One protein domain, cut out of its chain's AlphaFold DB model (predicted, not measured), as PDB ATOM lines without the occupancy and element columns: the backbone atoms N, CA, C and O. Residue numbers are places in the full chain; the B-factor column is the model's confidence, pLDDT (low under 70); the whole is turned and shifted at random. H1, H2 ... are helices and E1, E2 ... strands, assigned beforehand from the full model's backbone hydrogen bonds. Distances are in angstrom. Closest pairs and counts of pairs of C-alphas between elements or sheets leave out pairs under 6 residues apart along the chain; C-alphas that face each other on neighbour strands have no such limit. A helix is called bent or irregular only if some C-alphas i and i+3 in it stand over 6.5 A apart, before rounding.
ATOM      1  N   TYR A   5      29.439 -38.468 -95.632       70.50
ATOM      2  CA  TYR A   5      28.412 -37.793 -96.417       70.50
ATOM      3  C   TYR A   5      28.838 -36.348 -96.708       70.50
ATOM      4  O   TYR A   5      29.463 -35.712 -95.864       70.50
ATOM      5  N   ARG A   6      28.546 -35.807 -97.896       74.00
ATOM      6  CA  ARG A   6      28.837 -34.404 -98.240       74.00
ATOM      7  C   ARG A   6      27.549 -33.664 -98.565       74.00
ATOM      8  O   ARG A   6      26.811 -34.085 -99.448       74.00
ATOM      9  N   ARG A   7      27.324 -32.527 -97.906       68.81
ATOM     10  CA  ARG A   7      26.193 -31.630 -98.183       68.81
ATOM     11  C   ARG A   7      26.614 -30.184 -97.996       68.81
ATOM     12  O   ARG A   7      27.200 -29.845 -96.972       68.81
ATOM     13  N   ASN A   8      26.327 -29.347 -98.993       67.69
ATOM     14  CA  ASN A   8      26.678 -27.921 -99.011       67.69
ATOM     15  C   ASN A   8      28.167 -27.656 -98.694       67.69
ATOM     16  O   ASN A   8      28.496 -26.753 -97.935       67.69
ATOM     17  N   GLY A   9      29.071 -28.492 -99.219       69.31
ATOM     18  CA  GLY A   9      30.518 -28.376 -98.980       69.31
ATOM     19  C   GLY A   9      31.013 -28.909 -97.628       69.31
ATOM     20  O   GLY A   9      32.219 -29.056 -97.447       69.31
ATOM     21  N   VAL A  10      30.118 -29.280 -96.707       74.75
ATOM     22  CA  VAL A  10      30.460 -29.846 -95.394       74.75
ATOM     23  C   VAL A  10      30.466 -31.374 -95.471       74.75
ATOM     24  O   VAL A  10      29.572 -31.978 -96.068       74.75
ATOM     25  N   ARG A  11      31.496 -32.007 -94.896       83.38
ATOM     26  CA  ARG A  11      31.564 -33.467 -94.721       83.38
ATOM     27  C   ARG A  11      30.887 -33.854 -93.413       83.38
ATOM     28  O   ARG A  11      30.995 -33.104 -92.460       83.38
ATOM     29  N   TYR A  12      30.268 -35.023 -93.350       85.06
ATOM     30  CA  TYR A  12      29.616 -35.572 -92.165       85.06
ATOM     31  C   TYR A  12      29.990 -37.039 -92.002       85.06
ATOM     32  O   TYR A  12      30.124 -37.733 -93.008       85.06
ATOM     33  N   HIS A  13      30.129 -37.529 -90.775       86.06
ATOM     34  CA  HIS A  13      30.187 -38.960 -90.486       86.06
ATOM     35  C   HIS A  13      28.897 -39.419 -89.814       86.06
ATOM     36  O   HIS A  13      28.133 -38.622 -89.266       86.06
ATOM     37  N   ILE A  14      28.655 -40.723 -89.896       85.56
ATOM     38  CA  ILE A  14      27.541 -41.378 -89.220       85.56
ATOM     39  C   ILE A  14      27.956 -41.650 -87.779       85.56
ATOM     40  O   ILE A  14      28.929 -42.364 -87.546       85.56
ATOM     41  N   GLU A  15      27.199 -41.108 -86.832       83.62
ATOM     42  CA  GLU A  15      27.455 -41.299 -85.403       83.62
ATOM     43  C   GLU A  15      26.489 -42.315 -84.778       83.62
ATOM     44  O   GLU A  15      26.886 -43.154 -83.972       83.62
ATOM     45  N   ARG A  16      25.201 -42.250 -85.146       85.56
ATOM     46  CA  ARG A  16      24.142 -43.148 -84.652       85.56
ATOM     47  C   ARG A  16      23.109 -43.432 -85.735       85.56
ATOM     48  O   ARG A  16      22.918 -42.621 -86.636       85.56
ATOM     49  N   TYR A  17      22.397 -44.546 -85.601       87.94
ATOM     50  CA  TYR A  17      21.225 -44.873 -86.409       87.94
ATOM     51  C   TYR A  17      20.147 -45.547 -85.548       87.94
ATOM     52  O   TYR A  17      20.464 -46.204 -84.556       87.94
ATOM     53  N   HIS A  18      18.872 -45.350 -85.887       87.69
ATOM     54  CA  HIS A  18      17.734 -45.959 -85.196       87.69
ATOM     55  C   HIS A  18      16.505 -46.030 -86.109       87.69
ATOM     56  O   HIS A  18      16.277 -45.146 -86.927       87.69
ATOM     57  N   LEU A  19      15.637 -47.023 -85.916       86.44
ATOM     58  CA  LEU A  19      14.343 -47.106 -86.615       86.44
ATOM     59  C   LEU A  19      13.326 -46.037 -86.169       86.44
ATOM     60  O   LEU A  19      12.300 -45.855 -86.810       86.44
ATOM     61  N   ASN A  20      13.595 -45.330 -85.067       84.69
ATOM     62  CA  ASN A  20      12.674 -44.376 -84.456       84.69
ATOM     63  C   ASN A  20      13.358 -43.010 -84.395       84.69
ATOM     64  O   ASN A  20      14.350 -42.839 -83.683       84.69
ATOM     65  N   GLN A  21      12.810 -42.052 -85.137       88.75
ATOM     66  CA  GLN A  21      13.326 -40.692 -85.229       88.75
ATOM     67  C   GLN A  21      13.379 -39.992 -83.867       88.75
ATOM     68  O   GLN A  21      14.382 -39.354 -83.560       88.75
ATOM     69  N   ALA A  22      12.362 -40.175 -83.016       82.31
ATOM     70  CA  ALA A  22      12.255 -39.486 -81.729       82.31
ATOM     71  C   ALA A  22      13.425 -39.815 -80.781       82.31
ATOM     72  O   ALA A  22      13.871 -38.969 -80.010       82.31
ATOM     73  N   ILE A  23      13.966 -41.036 -80.869       81.88
ATOM     74  CA  ILE A  23      15.135 -41.454 -80.079       81.88
ATOM     75  C   ILE A  23      16.382 -40.677 -80.506       81.88
ATOM     76  O   ILE A  23      17.190 -40.291 -79.660       81.88
ATOM     77  N   LEU A  24      16.537 -40.416 -81.806       84.56
ATOM     78  CA  LEU A  24      17.639 -39.605 -82.312       84.56
ATOM     79  C   LEU A  24      17.417 -38.112 -82.034       84.56
ATOM     80  O   LEU A  24      18.367 -37.417 -81.685       84.56
ATOM     81  N   GLU A  25      16.181 -37.619 -82.119       84.19
ATOM     82  CA  GLU A  25      15.842 -36.221 -81.810       84.19
ATOM     83  C   GLU A  25      16.109 -35.872 -80.346       84.19
ATOM     84  O   GLU A  25      16.615 -34.789 -80.063       84.19
ATOM     85  N   ALA A  26      15.846 -36.797 -79.420       81.19
ATOM     86  CA  ALA A  26      16.125 -36.603 -77.999       81.19
ATOM     87  C   ALA A  26      17.621 -36.386 -77.706       81.19
ATOM     88  O   ALA A  26      17.967 -35.669 -76.766       81.19
ATOM     89  N   VAL A  27      18.511 -36.986 -78.506       80.94
ATOM     90  CA  VAL A  27      19.968 -36.849 -78.338       80.94
ATOM     91  C   VAL A  27      20.580 -35.789 -79.253       80.94
ATOM     92  O   VAL A  27      21.672 -35.318 -78.967       80.94
ATOM     93  N   LEU A  28      19.895 -35.351 -80.313       80.75
ATOM     94  CA  LEU A  28      20.400 -34.340 -81.250       80.75
ATOM     95  C   LEU A  28      20.938 -33.056 -80.570       80.75
ATOM     96  O   LEU A  28      21.999 -32.593 -80.987       80.75
ATOM     97  N   PRO A  29      20.320 -32.505 -79.498       84.19
ATOM     98  CA  PRO A  29      20.843 -31.323 -78.803       84.19
ATOM     99  C   PRO A  29      22.218 -31.505 -78.149       84.19
ATOM    100  O   PRO A  29      22.851 -30.512 -77.793       84.19
ATOM    101  N   THR A  30      22.685 -32.744 -77.956       80.25
ATOM    102  CA  THR A  30      24.025 -33.013 -77.409       80.25
ATOM    103  C   THR A  30      25.117 -32.981 -78.475       80.25
ATOM    104  O   THR A  30      26.295 -33.039 -78.129       80.25
ATOM    105  N   TYR A  31      24.746 -32.908 -79.755       81.88
ATOM    106  CA  TYR A  31      25.675 -32.917 -80.879       81.88
ATOM    107  C   TYR A  31      25.980 -31.503 -81.395       81.88
ATOM    108  O   TYR A  31      25.206 -30.572 -81.158       81.88
ATOM    109  N   PRO A  32      27.119 -31.310 -82.089       79.31
ATOM    110  CA  PRO A  32      27.510 -30.006 -82.610       79.31
ATOM    111  C   PRO A  32      26.427 -29.370 -83.495       79.31
ATOM    112  O   PRO A  32      25.743 -30.089 -84.236       79.31
ATOM    113  N   PRO A  33      26.296 -28.030 -83.485       77.19
ATOM    114  CA  PRO A  33      25.435 -27.321 -84.424       77.19
ATOM    115  C   PRO A  33      25.727 -27.732 -85.871       77.19
ATOM    116  O   PRO A  33      26.884 -27.834 -86.272       77.19
ATOM    117  N   GLY A  34      24.673 -27.982 -86.647       81.19
ATOM    118  CA  GLY A  34      24.784 -28.527 -88.004       81.19
ATOM    119  C   GLY A  34      24.662 -30.050 -88.077       81.19
ATOM    120  O   GLY A  34      24.515 -30.576 -89.176       81.19
ATOM    121  N   SER A  35      24.645 -30.756 -86.941       87.94
ATOM    122  CA  SER A  35      24.223 -32.160 -86.913       87.94
ATOM    123  C   SER A  35      22.744 -32.274 -87.288       87.94
ATOM    124  O   SER A  35      21.942 -31.409 -86.930       87.94
ATOM    125  N   PHE A  36      22.373 -33.329 -88.008       89.94
ATOM    126  CA  PHE A  36      20.992 -33.537 -88.444       89.94
ATOM    127  C   PHE A  36      20.645 -35.018 -88.536       89.94
ATOM    128  O   PHE A  36      21.519 -35.878 -88.648       89.94
ATOM    129  N   ILE A  37      19.345 -35.301 -88.506       91.12
ATOM    130  CA  ILE A  37      18.802 -36.644 -88.677       91.12
ATOM    131  C   ILE A  37      18.220 -36.746 -90.082       91.12
ATOM    132  O   ILE A  37      17.515 -35.840 -90.528       91.12
ATOM    133  N   ALA A  38      18.508 -37.837 -90.780       90.06
ATOM    134  CA  ALA A  38      17.896 -38.139 -92.067       90.06
ATOM    135  C   ALA A  38      17.473 -39.604 -92.141       90.06
ATOM    136  O   ALA A  38      18.086 -40.472 -91.524       90.06
ATOM    137  N   TRP A  39      16.406 -39.864 -92.888       91.56
ATOM    138  CA  TRP A  39      15.967 -41.216 -93.201       91.56
ATOM    139  C   TRP A  39      16.798 -41.785 -94.351       91.56
ATOM    140  O   TRP A  39      16.835 -41.201 -95.434       91.56
ATOM    141  N   GLU A  40      17.427 -42.935 -94.130       88.38
ATOM    142  CA  GLU A  40      18.179 -43.663 -95.148       88.38
ATOM    143  C   GLU A  40      17.378 -44.872 -95.626       88.38
ATOM    144  O   GLU A  40      17.342 -45.917 -94.976       88.38
ATOM    145  N   VAL A  41      16.758 -44.739 -96.804       87.06
ATOM    146  CA  VAL A  41      15.895 -45.769 -97.416       87.06
ATOM    147  C   VAL A  41      16.653 -47.066 -97.710       87.06
ATOM    148  O   VAL A  41      16.055 -48.130 -97.744       87.06
ATOM    149  N   GLN A  42      17.966 -46.999 -97.926       84.69
ATOM    150  CA  GLN A  42      18.795 -48.180 -98.186       84.69
ATOM    151  C   GLN A  42      19.449 -48.743 -96.911       84.69
ATOM    152  O   GLN A  42      20.216 -49.706 -96.995       84.69
ATOM    153  N   GLY A  43      19.211 -48.114 -95.755       83.00
ATOM    154  CA  GLY A  43      19.971 -48.352 -94.532       83.00
ATOM    155  C   GLY A  43      21.439 -47.923 -94.646       83.00
ATOM    156  O   GLY A  43      21.909 -47.452 -95.688       83.00
ATOM    157  N   VAL A  44      22.187 -48.097 -93.559       82.81
ATOM    158  CA  VAL A  44      23.603 -47.717 -93.462       82.81
ATOM    159  C   VAL A  44      24.512 -48.930 -93.442       82.81
ATOM    160  O   VAL A  44      24.160 -49.989 -92.929       82.81
ATOM    161  N   ARG A  45      25.714 -48.776 -94.000       82.38
ATOM    162  CA  ARG A  45      26.742 -49.815 -93.943       82.38
ATOM    163  C   ARG A  45      27.526 -49.699 -92.639       82.38
ATOM    164  O   ARG A  45      28.094 -48.650 -92.342       82.38
ATOM    165  N   LEU A  46      27.568 -50.788 -91.889       76.25
ATOM    166  CA  LEU A  46      28.270 -50.911 -90.622       76.25
ATOM    167  C   LEU A  46      29.768 -51.199 -90.833       76.25
ATOM    168  O   LEU A  46      30.171 -51.645 -91.913       76.25
ATOM    169  N   PRO A  47      30.617 -50.961 -89.813       70.88
ATOM    170  CA  PRO A  47      32.054 -51.232 -89.897       70.88
ATOM    171  C   PRO A  47      32.403 -52.691 -90.213       70.88
ATOM    172  O   PRO A  47      33.429 -52.941 -90.840       70.88
ATOM    173  N   ASP A  48      31.540 -53.631 -89.821       77.06
ATOM    174  CA  ASP A  48      31.652 -55.068 -90.100       77.06
ATOM    175  C   ASP A  48      31.224 -55.453 -91.534       77.06
ATOM    176  O   ASP A  48      31.250 -56.622 -91.910       77.06
ATOM    177  N   GLY A  49      30.833 -54.467 -92.347       76.88
ATOM    178  CA  GLY A  49      30.440 -54.635 -93.741       76.88
ATOM    179  C   GLY A  49      28.960 -54.946 -93.960       76.88
ATOM    180  O   GLY A  49      28.528 -54.860 -95.114       76.88
ATOM    181  N   ARG A  50      28.187 -55.238 -92.903       80.31
ATOM    182  CA  ARG A  50      26.738 -55.484 -92.984       80.31
ATOM    183  C   ARG A  50      25.986 -54.185 -93.278       80.31
ATOM    184  O   ARG A  50      26.480 -53.097 -92.995       80.31
ATOM    185  N   ARG A  51      24.787 -54.284 -93.853       83.25
ATOM    186  CA  ARG A  51      23.862 -53.149 -93.994       83.25
ATOM    187  C   ARG A  51      22.738 -53.276 -92.977       83.25
ATOM    188  O   ARG A  51      22.271 -54.381 -92.718       83.25
ATOM    189  N   THR A  52      22.330 -52.153 -92.404       84.00
ATOM    190  CA  THR A  52      21.103 -52.085 -91.612       84.00
ATOM    191  C   THR A  52      19.892 -52.095 -92.537       84.00
ATOM    192  O   THR A  52      19.992 -51.757 -93.717       84.00
ATOM    193  N   GLU A  53      18.735 -52.406 -91.966       85.19
ATOM    194  CA  GLU A  53      17.440 -52.061 -92.552       85.19
ATOM    195  C   GLU A  53      17.293 -50.531 -92.711       85.19
ATOM    196  O   GLU A  53      18.079 -49.773 -92.115       85.19
ATOM    197  N   PRO A  54      16.301 -50.055 -93.491       91.81
ATOM    198  CA  PRO A  54      16.003 -48.632 -93.617       91.81
ATOM    199  C   PRO A  54      15.800 -47.989 -92.242       91.81
ATOM    200  O   PRO A  54      15.017 -48.477 -91.426       91.81
ATOM    201  N   CYS A  55      16.530 -46.914 -91.955       87.88
ATOM    202  CA  CYS A  55      16.568 -46.329 -90.617       87.88
ATOM    203  C   CYS A  55      16.845 -44.826 -90.648       87.88
ATOM    204  O   CYS A  55      17.381 -44.292 -91.619       87.88
ATOM    205  N   PHE A  56      16.548 -44.141 -89.546       89.69
ATOM    206  CA  PHE A  56      17.027 -42.784 -89.319       89.69
ATOM    207  C   PHE A  56      18.494 -42.803 -88.910       89.69
ATOM    208  O   PHE A  56      18.931 -43.681 -88.167       89.69
ATOM    209  N   VAL A  57      19.245 -41.812 -89.372       88.75
ATOM    210  CA  VAL A  57      20.691 -41.710 -89.198       88.75
ATOM    211  C   VAL A  57      21.040 -40.310 -88.740       88.75
ATOM    212  O   VAL A  57      20.590 -39.326 -89.325       88.75
ATOM    213  N   LEU A  58      21.847 -40.231 -87.688       89.25
ATOM    214  CA  LEU A  58      22.402 -38.998 -87.165       89.25
ATOM    215  C   LEU A  58      23.749 -38.716 -87.836       89.25
ATOM    216  O   LEU A  58      24.736 -39.425 -87.604       89.25
ATOM    217  N   TYR A  59      23.774 -37.654 -88.632       88.25
ATOM    218  CA  TYR A  59      24.951 -37.142 -89.317       88.25
ATOM    219  C   TYR A  59      25.593 -36.016 -88.509       88.25
ATOM    220  O   TYR A  59      24.926 -35.041 -88.161       88.25
ATOM    221  N   VAL A  60      26.898 -36.132 -88.258       86.06
ATOM    222  CA  VAL A  60      27.694 -35.159 -87.493       86.06
ATOM    223  C   VAL A  60      28.789 -34.582 -88.397       86.06
ATOM    224  O   VAL A  60      29.465 -35.357 -89.071       86.06
ATOM    225  N   PRO A  61      28.967 -33.250 -88.483       86.56
ATOM    226  CA  PRO A  61      29.933 -32.642 -89.399       86.56
ATOM    227  C   PRO A  61      31.395 -32.978 -89.035       86.56
ATOM    228  O   PRO A  61      31.812 -32.843 -87.889       86.56
ATOM    229  N   ILE A  62      32.191 -33.373 -90.034       76.56
ATOM    230  CA  ILE A  62      33.635 -33.632 -89.964       76.56
ATOM    231  C   ILE A  62      34.391 -32.361 -90.367       76.56
ATOM    232  O   ILE A  62      34.265 -31.896 -91.504       76.56
ATOM    233  N   GLY A  63      35.264 -31.864 -89.488       66.00
ATOM    234  CA  GLY A  63      36.212 -30.791 -89.814       66.00
ATOM    235  C   GLY A  63      35.751 -29.377 -89.463       66.00
ATOM    236  O   GLY A  63      36.354 -28.413 -89.923       66.00
TER     237      GLY A  63
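What this domain is: This is residues 5 to 63 of the 227 residues of the protein "AP2 domain-containing protein" of Herpetosiphonaceae bacterium (UniProt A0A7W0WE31). Picture a small antiparallel sheet of four strands, strongly twisted and curled like part of a barrel, with one short helix, H1, over one face along E4, and no named helix on the other face. The hairpin of E3 and E4 is joined by a long loop, residues 41 to 54, beyond the end of E3 and the beginning of E4, and the short edge strand E1 lies at the far edge of the curl from E3. The printed part has 59 residues, with one named helix and four named strands in the order E1, E2, H1, E3, E4; across the sheet the order is E1, E2, E4, E3. The class is mixed, helices and strands, in two layers, a helix on one face of a sheet. The whole is compact, with a radius of gyration of the C-alphas of 11.3 A, and spans 28 by 24 by 18 A.

Where its parts are: Find C-alpha 5 at (28.412, -37.793, -96.417), where E1 begins; it covers residues 5 to 7 and is 6.8 A long from first to last C-alpha. E2 follows with residues 10 to 18, the longest strand by residues, 22.9 A long, and it bends by 58 degrees at residue 15. Look next at C-alpha 21, at (13.326, -40.692, -85.229): there H1 begins, and it runs through residues 21 to 30 over 15.3 A. H1 is irregular, with C-alphas 26 and 29 7.1 A apart, and its line is a rough one. E3 holds residues 36 to 40, 12.5 A long. E4 holds residues 55 to 62, 21.3 A long, and ends with C-alpha 62 at (33.635, -33.632, -89.964).

How they stand to each other: Begin at the edge strand E1, which is antiparallel to E2 in a hairpin, at 124 degrees between their directions. There you find N 5 and O 12 at 2.8 A, and N 12 and O 5 at 2.7 A, within hydrogen-bond range. E2 is next antiparallel to E4, at 146 degrees; N 13 and O 60 are 2.8 A apart, and beyond the bend N 56 and O 18 are also 2.8 A apart. E4 and E3, the other hairpin, are antiparallel at 136 degrees, with N 38 and O 57 at 2.9 A and N 57 and O 38 at 2.8 A. E2 and E4 are inner strands, and the edge strands E1 and E3 are apart. Now look at H1: it is on the sheet at a height over the sheet of 9.0 A, over E4, and runs along the strands, at 9 degrees to E4 on the local plane. The closest C-alphas of H1 and E4 are those of Gln 21 and Phe 56, 5.9 A apart; those of H1 and E3 are Leu 24 and Ile 37, 7.1 A apart. E2, H1 and E3 make a split strand-helix-strand unit, two strands running the same way with E4 between them in the sheet, and its crossover is right-handed. In the backbone of H1, 3 of 6 O i to N i+4 pairs are within hydrogen-bond range, beside 5 of 7 O i to N i+3 pairs.

The domain as a whole: The two C-alphas farthest apart are those of Pro 33 and Arg 50, at 29.5 A. The printed part has no cut from residue 5 to residue 63. The links E1 to E2, E2 to H1 and H1 to E3 are tight, while E3 to E4 is a long link of 14 residues, whose C-alphas lie 9 to 17 A from the mean of all C-alphas. The mean pLDDT of the printed part is 82.6; look for values under 70 at residues 7 to 9 and at residue 63.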